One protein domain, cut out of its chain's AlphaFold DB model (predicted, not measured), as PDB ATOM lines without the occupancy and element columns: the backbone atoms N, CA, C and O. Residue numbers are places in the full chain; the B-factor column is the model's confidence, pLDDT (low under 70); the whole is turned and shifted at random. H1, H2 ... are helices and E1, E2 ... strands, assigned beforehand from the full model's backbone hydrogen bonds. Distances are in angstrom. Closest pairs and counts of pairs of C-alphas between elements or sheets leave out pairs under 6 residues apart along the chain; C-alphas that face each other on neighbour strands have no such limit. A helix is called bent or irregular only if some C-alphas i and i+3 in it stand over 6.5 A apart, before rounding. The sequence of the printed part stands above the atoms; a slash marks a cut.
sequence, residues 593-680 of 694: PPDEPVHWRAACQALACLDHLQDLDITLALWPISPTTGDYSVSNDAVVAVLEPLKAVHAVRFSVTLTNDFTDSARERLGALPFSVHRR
ATOM      1  N   PRO A 593      51.264 -35.661   6.370       40.53
ATOM      2  CA  PRO A 593      51.069 -36.800   5.489       40.53
ATOM      3  C   PRO A 593      50.343 -37.887   6.302       40.53
ATOM      4  O   PRO A 593      50.805 -38.207   7.400       40.53
ATOM      5  N   PRO A 594      49.205 -38.424   5.832       51.75
ATOM      6  CA  PRO A 594      48.650 -39.629   6.426       51.75
ATOM      7  C   PRO A 594      49.723 -40.718   6.347       51.75
ATOM      8  O   PRO A 594      50.323 -40.920   5.288       51.75
ATOM      9  N   ASP A 595      50.003 -41.385   7.465       60.41
ATOM     10  CA  ASP A 595      50.862 -42.563   7.445       60.41
ATOM     11  C   ASP A 595      50.259 -43.581   6.474       60.41
ATOM     12  O   ASP A 595      49.077 -43.932   6.570       60.41
ATOM     13  N   GLU A 596      51.061 -44.063   5.523       68.69
ATOM     14  CA  GLU A 596      50.614 -45.142   4.652       68.69
ATOM     15  C   GLU A 596      50.215 -46.348   5.523       68.69
ATOM     16  O   GLU A 596      50.971 -46.727   6.423       68.69
ATOM     17  N   PRO A 597      49.075 -47.017   5.257       74.00
ATOM     18  CA  PRO A 597      48.640 -48.188   6.026       74.00
ATOM     19  C   PRO A 597      49.717 -49.282   6.163       74.00
ATOM     20  O   PRO A 597      49.723 -50.054   7.126       74.00
ATOM     21  N   VAL A 598      50.655 -49.335   5.211       74.50
ATOM     22  CA  VAL A 598      51.829 -50.216   5.234       74.50
ATOM     23  C   VAL A 598      52.763 -49.889   6.405       74.50
ATOM     24  O   VAL A 598      53.197 -50.808   7.103       74.50
ATOM     25  N   HIS A 599      53.031 -48.609   6.673       83.19
ATOM     26  CA  HIS A 599      53.881 -48.174   7.785       83.19
ATOM     27  C   HIS A 599      53.236 -48.463   9.140       83.19
ATOM     28  O   HIS A 599      53.927 -48.912  10.050       83.19
ATOM     29  N   TRP A 600      51.913 -48.303   9.262       88.25
ATOM     30  CA  TRP A 600      51.203 -48.657  10.493       88.25
ATOM     31  C   TRP A 600      51.335 -50.143  10.838       88.25
ATOM     32  O   TRP A 600      51.646 -50.503  11.974       88.25
ATOM     33  N   ARG A 601      51.158 -51.027   9.848       88.81
ATOM     34  CA  ARG A 601      51.345 -52.467  10.060       88.81
ATOM     35  C   ARG A 601      52.787 -52.792  10.458       88.81
ATOM     36  O   ARG A 601      52.981 -53.598  11.364       88.81
ATOM     37  N   ALA A 602      53.775 -52.161   9.820       86.81
ATOM     38  CA  ALA A 602      55.182 -52.327  10.182       86.81
ATOM     39  C   ALA A 602      55.474 -51.832  11.613       86.81
ATOM     40  O   ALA A 602      56.199 -52.494  12.351       86.81
ATOM     41  N   ALA A 603      54.858 -50.725  12.040       87.56
ATOM     42  CA  ALA A 603      54.967 -50.212  13.404       87.56
ATOM     43  C   ALA A 603      54.366 -51.185  14.430       87.56
ATOM     44  O   ALA A 603      55.007 -51.499  15.429       87.56
ATOM     45  N   CYS A 604      53.182 -51.738  14.150       93.12
ATOM     46  CA  CYS A 604      52.563 -52.758  15.001       93.12
ATOM     47  C   CYS A 604      53.426 -54.023  15.096       93.12
ATOM     48  O   CYS A 604      53.557 -54.597  16.171       93.12
ATOM     49  N   GLN A 605      54.056 -54.444  13.995       91.81
ATOM     50  CA  GLN A 605      55.006 -55.562  14.003       91.81
ATOM     51  C   GLN A 605      56.245 -55.250  14.848       91.81
ATOM     52  O   GLN A 605      56.686 -56.104  15.608       91.81
ATOM     53  N   ALA A 606      56.782 -54.031  14.762       89.12
ATOM     54  CA  ALA A 606      57.905 -53.612  15.594       89.12
ATOM     55  C   ALA A 606      57.536 -53.594  17.088       89.12
ATOM     56  O   ALA A 606      58.319 -54.068  17.906       89.12
ATOM     57  N   LEU A 607      56.334 -53.117  17.437       91.50
ATOM     58  CA  LEU A 607      55.808 -53.173  18.806       91.50
ATOM     59  C   LEU A 607      55.601 -54.615  19.284       91.50
ATOM     60  O   LEU A 607      55.884 -54.920  20.439       91.50
ATOM     61  N   ALA A 608      55.155 -55.516  18.407       94.75
ATOM     62  CA  ALA A 608      54.988 -56.932  18.725       94.75
ATOM     63  C   ALA A 608      56.315 -57.647  19.031       94.75
ATOM     64  O   ALA A 608      56.306 -58.647  19.738       94.75
ATOM     65  N   CYS A 609      57.449 -57.129  18.549       94.19
ATOM     66  CA  CYS A 609      58.781 -57.640  18.883       94.19
ATOM     67  C   CYS A 609      59.289 -57.185  20.270       94.19
ATOM     68  O   CYS A 609      60.415 -57.516  20.641       94.19
ATOM     69  N   LEU A 610      58.519 -56.389  21.023       91.12
ATOM     70  CA  LEU A 610      58.885 -55.922  22.362       91.12
ATOM     71  C   LEU A 610      58.339 -56.875  23.438       91.12
ATOM     72  O   LEU A 610      57.362 -56.569  24.118       91.12
ATOM     73  N   ASP A 611      59.010 -58.012  23.638       90.44
ATOM     74  CA  ASP A 611      58.567 -59.118  24.514       90.44
ATOM     75  C   ASP A 611      58.354 -58.744  26.000       90.44
ATOM     76  O   ASP A 611      57.787 -59.514  26.781       90.44
ATOM     77  N   HIS A 612      58.823 -57.568  26.422       90.88
ATOM     78  CA  HIS A 612      58.810 -57.113  27.815       90.88
ATOM     79  C   HIS A 612      58.082 -55.779  28.022       90.88
ATOM     80  O   HIS A 612      58.279 -55.126  29.052       90.88
ATOM     81  N   LEU A 613      57.244 -55.370  27.065       91.94
ATOM     82  CA  LEU A 613      56.477 -54.133  27.166       91.94
ATOM     83  C   LEU A 613      55.499 -54.207  28.353       91.94
ATOM     84  O   LEU A 613      54.601 -55.047  28.398       91.94
ATOM     85  N   GLN A 614      55.700 -53.345  29.350       92.81
ATOM     86  CA  GLN A 614      54.833 -53.300  30.533       92.81
ATOM     87  C   GLN A 614      53.543 -52.558  30.209       92.81
ATOM     88  O   GLN A 614      52.456 -53.110  30.345       92.81
ATOM     89  N   ASP A 615      53.685 -51.334  29.709       92.50
ATOM     90  CA  ASP A 615      52.584 -50.412  29.490       92.50
ATOM     91  C   ASP A 615      52.615 -49.910  28.056       92.50
ATOM     92  O   ASP A 615      53.648 -49.446  27.573       92.50
ATOM     93  N   LEU A 616      51.472 -49.992  27.387       94.19
ATOM     94  CA  LEU A 616      51.270 -49.432  26.066       94.19
ATOM     95  C   LEU A 616      49.932 -48.706  26.038       94.19
ATOM     96  O   LEU A 616      48.882 -49.323  26.215       94.19
ATOM     97  N   ASP A 617      49.980 -47.405  25.783       91.94
ATOM     98  CA  ASP A 617      48.793 -46.600  25.529       91.94
ATOM     99  C   ASP A 617      48.884 -46.000  24.127       91.94
ATOM    100  O   ASP A 617      49.862 -45.334  23.783       91.94
ATOM    101  N   ILE A 618      47.876 -46.264  23.299       91.00
ATOM    102  CA  ILE A 618      47.811 -45.765  21.925       91.00
ATOM    103  C   ILE A 618      46.582 -44.881  21.789       91.00
ATOM    104  O   ILE A 618      45.450 -45.346  21.890       91.00
ATOM    105  N   THR A 619      46.786 -43.605  21.470       87.75
ATOM    106  CA  THR A 619      45.683 -42.708  21.108       87.75
ATOM    107  C   THR A 619      45.583 -42.586  19.593       87.75
ATOM    108  O   THR A 619      46.465 -42.019  18.952       87.75
ATOM    109  N   LEU A 620      44.484 -43.078  19.022       88.88
ATOM    110  CA  LEU A 620      44.203 -43.020  17.592       88.88
ATOM    111  C   LEU A 620      43.111 -42.000  17.306       88.88
ATOM    112  O   LEU A 620      42.081 -41.945  17.987       88.88
ATOM    113  N   ALA A 621      43.320 -41.231  16.246       85.94
ATOM    114  CA  ALA A 621      42.347 -40.262  15.796       85.94
ATOM    115  C   ALA A 621      41.944 -40.534  14.351       85.94
ATOM    116  O   ALA A 621      42.755 -40.432  13.431       85.94
ATOM    117  N   LEU A 622      40.686 -40.926  14.175       86.38
ATOM    118  CA  LEU A 622      40.147 -41.399  12.907       86.38
ATOM    119  C   LEU A 622      39.208 -40.341  12.324       86.38
ATOM    120  O   LEU A 622      38.351 -39.804  13.022       86.38
ATOM    121  N   TRP A 623      39.349 -40.053  11.031       82.50
ATOM    122  CA  TRP A 623      38.556 -39.029  10.349       82.50
ATOM    123  C   TRP A 623      38.060 -39.563   9.008       82.50
ATOM    124  O   TRP A 623      38.815 -40.252   8.322       82.50
ATOM    125  N   PRO A 624      36.833 -39.225   8.580       79.62
ATOM    126  CA  PRO A 624      36.449 -39.430   7.195       79.62
ATOM    127  C   PRO A 624      37.217 -38.461   6.282       79.62
ATOM    128  O   PRO A 624      37.454 -37.304   6.632       79.62
ATOM    129  N   ILE A 625      37.565 -38.931   5.083       68.44
ATOM    130  CA  ILE A 625      38.365 -38.210   4.069       68.44
ATOM    131  C   ILE A 625      37.746 -36.860   3.688       68.44
ATOM    132  O   ILE A 625      38.452 -35.903   3.376       68.44
ATOM    133  N   SER A 626      36.416 -36.784   3.694       74.62
ATOM    134  CA  SER A 626      35.684 -35.600   3.272       74.62
ATOM    135  C   SER A 626      34.678 -35.197   4.344       74.62
ATOM    136  O   SER A 626      33.580 -35.748   4.378       74.62
ATOM    137  N   PRO A 627      34.990 -34.200   5.191       63.19
ATOM    138  CA  PRO A 627      34.036 -33.666   6.165       63.19
ATOM    139  C   PRO A 627      32.882 -32.874   5.514       63.19
ATOM    140  O   PRO A 627      32.065 -32.278   6.211       63.19
ATOM    141  N   THR A 628      32.799 -32.837   4.179       66.31
ATOM    142  CA  THR A 628      31.877 -31.978   3.418       66.31
ATOM    143  C   THR A 628      30.398 -32.312   3.601       66.31
ATOM    144  O   THR A 628      29.558 -31.477   3.280       66.31
ATOM    145  N   THR A 629      30.054 -33.489   4.126       64.94
ATOM    146  CA  THR A 629      28.660 -33.916   4.328       64.94
ATOM    147  C   THR A 629      28.159 -33.737   5.763       64.94
ATOM    148  O   THR A 629      26.997 -34.029   6.028       64.94
ATOM    149  N   GLY A 630      28.998 -33.263   6.695       74.81
ATOM    150  CA  GLY A 630      28.648 -33.156   8.119       74.81
ATOM    151  C   GLY A 630      28.514 -34.503   8.844       74.81
ATOM    152  O   GLY A 630      28.264 -34.526  10.049       74.81
ATOM    153  N   ASP A 631      28.705 -35.618   8.136       76.06
ATOM    154  CA  ASP A 631      28.790 -36.952   8.715       76.06
ATOM    155  C   ASP A 631      30.252 -37.255   9.064       76.06
ATOM    156  O   ASP A 631      31.084 -37.522   8.198       76.06
ATOM    157  N   TYR A 632      30.568 -37.157  10.355       77.62
ATOM    158  CA  TYR A 632      31.889 -37.465  10.902       77.62
ATOM    159  C   TYR A 632      32.033 -38.943  11.301       77.62
ATOM    160  O   TYR A 632      32.979 -39.301  12.013       77.62
ATOM    161  N   SER A 633      31.096 -39.812  10.902       82.94
ATOM    162  CA  SER A 633      31.206 -41.238  11.183       82.94
ATOM    163  C   SER A 633      32.350 -41.866  10.380       82.94
ATOM    164  O   SER A 633      32.546 -41.617   9.191       82.94
ATOM    165  N   VAL A 634      33.157 -42.676  11.064       86.94
ATOM    166  CA  VAL A 634      34.213 -43.486  10.453       86.94
ATOM    167  C   VAL A 634      33.627 -44.870  10.215       86.94
ATOM    168  O   VAL A 634      32.956 -45.414  11.092       86.94
ATOM    169  N   SER A 635      33.856 -45.445   9.033       90.75
ATOM    170  CA  SER A 635      33.320 -46.769   8.715       90.75
ATOM    171  C   SER A 635      33.889 -47.835   9.658       90.75
ATOM    172  O   SER A 635      35.067 -47.808  10.022       90.75
ATOM    173  N   ASN A 636      33.069 -48.829  10.013       91.81
ATOM    174  CA  ASN A 636      33.531 -49.960  10.825       91.81
ATOM    175  C   ASN A 636      34.705 -50.697  10.157       91.81
ATOM    176  O   ASN A 636      35.569 -51.210  10.857       91.81
ATOM    177  N   ASP A 637      34.770 -50.719   8.819       89.56
ATOM    178  CA  ASP A 637      35.898 -51.291   8.072       89.56
ATOM    179  C   ASP A 637      37.220 -50.588   8.373       89.56
ATOM    180  O   ASP A 637      38.230 -51.257   8.576       89.56
ATOM    181  N   ALA A 638      37.215 -49.255   8.439       88.81
ATOM    182  CA  ALA A 638      38.411 -48.490   8.758       88.81
ATOM    183  C   ALA A 638      38.857 -48.741  10.202       88.81
ATOM    184  O   ALA A 638      40.027 -49.023  10.439       88.81
ATOM    185  N   VAL A 639      37.922 -48.734  11.160       91.75
ATOM    186  CA  VAL A 639      38.230 -49.051  12.566       91.75
ATOM    187  C   VAL A 639      38.835 -50.454  12.691       91.75
ATOM    188  O   VAL A 639      39.860 -50.627  13.351       91.75
ATOM    189  N   VAL A 640      38.254 -51.451  12.014       93.50
ATOM    190  CA  VAL A 640      38.769 -52.830  12.002       93.50
ATOM    191  C   VAL A 640      40.162 -52.889  11.370       93.50
ATOM    192  O   VAL A 640      41.063 -53.491  11.947       93.50
ATOM    193  N   ALA A 641      40.378 -52.242  10.221       91.19
ATOM    194  CA  ALA A 641      41.664 -52.257   9.521       91.19
ATOM    195  C   ALA A 641      42.810 -51.654  10.352       91.19
ATOM    196  O   ALA A 641      43.946 -52.125  10.268       91.19
ATOM    197  N   VAL A 642      42.505 -50.640  11.163       92.56
ATOM    198  CA  VAL A 642      43.469 -49.968  12.040       92.56
ATOM    199  C   VAL A 642      43.773 -50.784  13.291       92.56
ATOM    200  O   VAL A 642      44.931 -50.870  13.699       92.56
ATOM    201  N   LEU A 643      42.751 -51.388  13.902       95.38
ATOM    202  CA  LEU A 643      42.899 -52.112  15.166       95.38
ATOM    203  C   LEU A 643      43.379 -53.557  14.993       95.38
ATOM    204  O   LEU A 643      44.012 -54.089  15.901       95.38
ATOM    205  N   GLU A 644      43.121 -54.201  13.851       95.88
ATOM    206  CA  GLU A 644      43.488 -55.608  13.635       95.88
ATOM    207  C   GLU A 644      45.005 -55.872  13.790       95.88
ATOM    208  O   GLU A 644      45.360 -56.819  14.494       95.88
ATOM    209  N   PRO A 645      45.931 -55.048  13.246       96.38
ATOM    210  CA  PRO A 645      47.370 -55.244  13.444       96.38
ATOM    211  C   PRO A 645      47.833 -55.168  14.907       96.38
ATOM    212  O   PRO A 645      48.820 -55.811  15.261       96.38
ATOM    213  N   LEU A 646      47.123 -54.426  15.768       96.38
ATOM    214  CA  LEU A 646      47.477 -54.282  17.184       96.38
ATOM    215  C   LEU A 646      47.255 -55.564  17.990       96.38
ATOM    216  O   LEU A 646      47.827 -55.708  19.065       96.38
ATOM    217  N   LYS A 647      46.483 -56.530  17.478       97.25
ATOM    218  CA  LYS A 647      46.261 -57.821  18.153       97.25
ATOM    219  C   LYS A 647      47.534 -58.660  18.269       97.25
ATOM    220  O   LYS A 647      47.577 -59.568  19.092       97.25
ATOM    221  N   ALA A 648      48.547 -58.371  17.452       96.00
ATOM    222  CA  ALA A 648      49.855 -59.010  17.541       96.00
ATOM    223  C   ALA A 648      50.735 -58.429  18.663       96.00
ATOM    224  O   ALA A 648      51.731 -59.051  19.021       96.00
ATOM    225  N   VAL A 649      50.397 -57.253  19.201       95.94
ATOM    226  CA  VAL A 649      51.195 -56.576  20.227       95.94
ATOM    227  C   VAL A 649      50.842 -57.119  21.608       95.94
ATOM    228  O   VAL A 649      49.668 -57.242  21.958       95.94
ATOM    229  N   HIS A 650      51.868 -57.417  22.403       95.81
ATOM    230  CA  HIS A 650      51.725 -57.898  23.770       95.81
ATOM    231  C   HIS A 650      52.270 -56.858  24.754       95.81
ATOM    232  O   HIS A 650      53.444 -56.503  24.693       95.81
ATOM    233  N   ALA A 651      51.425 -56.399  25.678       96.00
ATOM    234  CA  ALA A 651      51.835 -55.594  26.824       96.00
ATOM    235  C   ALA A 651      51.026 -55.988  28.067       96.00
ATOM    236  O   ALA A 651      49.883 -56.431  27.943       96.00
ATOM    237  N   VAL A 652      51.604 -55.832  29.262       94.75
ATOM    238  CA  VAL A 652      50.930 -56.181  30.531       94.75
ATOM    239  C   VAL A 652      49.691 -55.309  30.752       94.75
ATOM    240  O   VAL A 652      48.640 -55.808  31.159       94.75
ATOM    241  N   ARG A 653      49.796 -54.012  30.456       95.31
ATOM    242  CA  ARG A 653      48.684 -53.060  30.411       95.31
ATOM    243  C   ARG A 653      48.644 -52.432  29.027       95.31
ATOM    244  O   ARG A 653      49.526 -51.656  28.672       95.31
ATOM    245  N   PHE A 654      47.618 -52.775  28.255       96.56
ATOM    246  CA  PHE A 654      47.451 -52.286  26.893       96.56
ATOM    247  C   PHE A 654      46.096 -51.584  26.739       96.56
ATOM    248  O   PHE A 654      45.044 -52.221  26.840       96.56
ATOM    249  N   SER A 655      46.125 -50.275  26.489       95.81
ATOM    250  CA  SER A 655      44.949 -49.456  26.199       95.81
ATOM    251  C   SER A 655      45.037 -48.792  24.828       95.81
ATOM    252  O   SER A 655      46.103 -48.398  24.356       95.81
ATOM    253  N   VAL A 656      43.881 -48.655  24.182       94.94
ATOM    254  CA  VAL A 656      43.718 -47.910  22.936       94.94
ATOM    255  C   VAL A 656      42.587 -46.905  23.107       94.94
ATOM    256  O   VAL A 656      41.444 -47.276  23.366       94.94
ATOM    257  N   THR A 657      42.884 -45.623  22.936       91.75
ATOM    258  CA  THR A 657      41.907 -44.534  23.017       91.75
ATOM    259  C   THR A 657      41.542 -44.050  21.616       91.75
ATOM    260  O   THR A 657      42.412 -43.624  20.863       91.75
ATOM    261  N   LEU A 658      40.254 -44.080  21.267       90.56
ATOM    262  CA  LEU A 658      39.734 -43.625  19.973       90.56
ATOM    263  C   LEU A 658      39.014 -42.279  20.091       90.56
ATOM    264  O   LEU A 658      38.326 -42.003  21.078       90.56
ATOM    265  N   THR A 659      39.101 -41.459  19.042       86.44
ATOM    266  CA  THR A 659      38.264 -40.253  18.897       86.44
ATOM    267  C   THR A 659      36.807 -40.558  18.549       86.44
ATOM    268  O   THR A 659      35.930 -39.750  18.850       86.44
ATOM    269  N   ASN A 660      36.540 -41.708  17.930       86.31
ATOM    270  CA  ASN A 660      35.218 -42.112  17.449       86.31
ATOM    271  C   ASN A 660      34.639 -43.235  18.312       86.31
ATOM    272  O   ASN A 660      35.355 -43.900  19.062       86.31
ATOM    273  N   ASP A 661      33.331 -43.450  18.190       87.00
ATOM    274  CA  ASP A 661      32.651 -44.542  18.876       87.00
ATOM    275  C   ASP A 661      33.130 -45.909  18.374       87.00
ATOM    276  O   ASP A 661      33.137 -46.190  17.174       87.00
ATOM    277  N   PHE A 662      33.505 -46.780  19.313       92.00
ATOM    278  CA  PHE A 662      33.837 -48.170  19.027       92.00
ATOM    279  C   PHE A 662      32.554 -49.008  18.992       92.00
ATOM    280  O   PHE A 662      32.099 -49.511  20.021       92.00
ATOM    281  N   THR A 663      31.942 -49.095  17.810       94.06
ATOM    282  CA  THR A 663      30.636 -49.743  17.619       94.06
ATOM    283  C   THR A 663      30.679 -51.248  17.911       94.06
ATOM    284  O   THR A 663      31.700 -51.911  17.708       94.06
ATOM    285  N   ASP A 664      29.541 -51.818  18.318       95.50
ATOM    286  CA  ASP A 664      29.420 -53.262  18.569       95.50
ATOM    287  C   ASP A 664      29.721 -54.097  17.317       95.50
ATOM    288  O   ASP A 664      30.335 -55.153  17.412       95.50
ATOM    289  N   SER A 665      29.387 -53.583  16.129       95.94
ATOM    290  CA  SER A 665      29.700 -54.240  14.856       95.94
ATOM    291  C   SER A 665      31.209 -54.301  14.583       95.94
ATOM    292  O   SER A 665      31.704 -55.325  14.113       95.94
ATOM    293  N   ALA A 666      31.969 -53.243  14.893       94.56
ATOM    294  CA  ALA A 666      33.429 -53.284  14.790       94.56
ATOM    295  C   ALA A 666      34.035 -54.246  15.830       94.56
ATOM    296  O   ALA A 666      34.941 -55.015  15.504       94.56
ATOM    297  N   ARG A 667      33.491 -54.252  17.055       96.50
ATOM    298  CA  ARG A 667      33.896 -55.162  18.137       96.50
ATOM    299  C   ARG A 667      33.665 -56.631  17.780       96.50
ATOM    300  O   ARG A 667      34.569 -57.440  17.953       96.50
ATOM    301  N   GLU A 668      32.494 -56.971  17.249       96.56
ATOM    302  CA  GLU A 668      32.151 -58.334  16.826       96.56
ATOM    303  C   GLU A 668      33.104 -58.841  15.735       96.56
ATOM    304  O   GLU A 668      33.568 -59.977  15.792       96.56
ATOM    305  N   ARG A 669      33.469 -57.973  14.783       97.44
ATOM    306  CA  ARG A 669      34.397 -58.309  13.693       97.44
ATOM    307  C   ARG A 669      35.842 -58.495  14.146       97.44
ATOM    308  O   ARG A 669      36.533 -59.344  13.593       97.44
ATOM    309  N   LEU A 670      36.303 -57.703  15.115       96.69
ATOM    310  CA  LEU A 670      37.648 -57.834  15.684       96.69
ATOM    311  C   LEU A 670      37.754 -59.033  16.642       96.69
ATOM    312  O   LEU A 670      38.834 -59.602  16.795       96.69
ATOM    313  N   GLY A 671      36.649 -59.449  17.263       97.25
ATOM    314  CA  GLY A 671      36.634 -60.534  18.241       97.25
ATOM    315  C   GLY A 671      37.302 -60.139  19.563       97.25
ATOM    316  O   GLY A 671      37.216 -58.993  20.004       97.25
ATOM    317  N   ALA A 672      37.951 -61.100  20.227       97.19
ATOM    318  CA  ALA A 672      38.674 -60.839  21.470       97.19
ATOM    319  C   ALA A 672      39.910 -59.958  21.208       97.19
ATOM    320  O   ALA A 672      40.723 -60.260  20.331       97.19
ATOM    321  N   LEU A 673      40.048 -58.881  21.983       97.06
ATOM    322  CA  LEU A 673      41.157 -57.933  21.893       97.06
ATOM    323  C   LEU A 673      42.095 -58.101  23.098       97.06
ATOM    324  O   LEU A 673      41.597 -58.235  24.217       97.06
ATOM    325  N   PRO A 674      43.430 -58.045  22.909       96.38
ATOM    326  CA  PRO A 674      44.393 -58.062  24.013       96.38
ATOM    327  C   PRO A 674      44.524 -56.698  24.715       96.38
ATOM    328  O   PRO A 674      45.364 -56.537  25.593       96.38
ATOM    329  N   PHE A 675      43.703 -55.717  24.329       97.25
ATOM    330  CA  PHE A 675      43.704 -54.354  24.851       97.25
ATOM    331  C   PHE A 675      42.296 -53.860  25.163       97.25
ATOM    332  O   PHE A 675      41.309 -54.305  24.568       97.25
ATOM    333  N   SER A 676      42.205 -52.892  26.072       96.56
ATOM    334  CA  SER A 676      40.970 -52.154  26.321       96.56
ATOM    335  C   SER A 676      40.816 -51.008  25.324       96.56
ATOM    336  O   SER A 676      41.761 -50.275  25.047       96.56
ATOM    337  N   VAL A 677      39.608 -50.838  24.783       95.75
ATOM    338  CA  VAL A 677      39.284 -49.712  23.897       95.75
ATOM    339  C   VAL A 677      38.471 -48.684  24.670       95.75
ATOM    340  O   VAL A 677      37.403 -49.004  25.197       95.75
ATOM    341  N   HIS A 678      38.961 -47.451  24.714       93.88
ATOM    342  CA  HIS A 678      38.318 -46.326  25.380       93.88
ATOM    343  C   HIS A 678      37.878 -45.279  24.360       93.88
ATOM    344  O   HIS A 678      38.559 -45.022  23.367       93.88
ATOM    345  N   ARG A 679      36.735 -44.639  24.620       88.81
ATOM    346  CA  ARG A 679      36.326 -43.440  23.889       88.81
ATOM    347  C   ARG A 679      36.933 -42.227  24.577       88.81
ATOM    348  O   ARG A 679      36.798 -42.072  25.789       88.81
ATOM    349  N   ARG A 680      37.542 -41.330  23.809       82.62
ATOM    350  CA  ARG A 680      37.981 -40.034  24.326       82.62
ATOM    351  C   ARG A 680      36.762 -39.195  24.740       82.62
ATOM    352  O   ARG A 680      35.919 -38.881  23.907       82.62
TER     353      ARG A 680
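What this domain is: This is residues 593 to 680 of the 694 residues of an uncharacterized protein of Pseudocercospora eumusae (UniProt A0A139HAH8). Three helices in a row, with H2 in the middle between H1 and H3, run beside a small three-stranded parallel sheet, which H2 only grazes. A long loop leaves this body between E1 and H2, and its residues 626 to 631 stick out free. The printed part has 88 residues with three named helices and three named strands, in the order H1 E1 H2 E2 H3 E3; the sheet's order is E1 E2 E3, and the class is mixed. It is compact, with a radius of gyration of the C-alphas of 13.5 A, yet elongated, spanning 45 by 29 by 21 A.

How they stand to each other: H1, residues 597 to 608, touches H2, residues 636 to 648, closest at the C-alphas of Ala 608 and Ala 648, 5.7 A, at a shallow tilt of 31 degrees, the same way. E1, residues 615 to 620, is parallel to E2, residues 653 to 658, at 9 degrees; N 618 and O 655 are within hydrogen-bond range at 3.0 A. E1, H2 and E2 form a strand-helix-strand unit, two parallel neighbour strands with a helix between, its crossover right-handed. H2 only grazes the sheet, with residues 639 to 646. H3, residues 664 to 670, touches H2, closest at the C-alphas of Asn 636 and Ala 666, 5.2 A, at a steep tilt of 42 degrees, the same way. E2, H3 and E3, residues 676 to 679, form a second right-handed unit; E2 and E3 are parallel at 28 degrees, with N 656 and O 676 2.8 A apart. H1 and H3 are apart, and neither is on the sheet. Every O i to N i+4 pair is within range in H1 and H3, 5 of 9 in H2.

Where its parts are: H1 begins at C-alpha 597 (48.640, -48.188, 6.026) and is 16.7 A long. H2 is 19.8 A long and only just irregular: C-alphas 642 and 645 are 6.7 A apart. E3 ends at C-alpha 679 (36.326, -43.440, 23.889).

The domain as a whole: The two C-alphas farthest apart, of His 612 and Thr 629, are 44.7 A apart. The printed part has no cut. The link from E1 to H2 is long, 15 residues. Residues 593 to 596, 625 and 627 to 629 have pLDDT under 70.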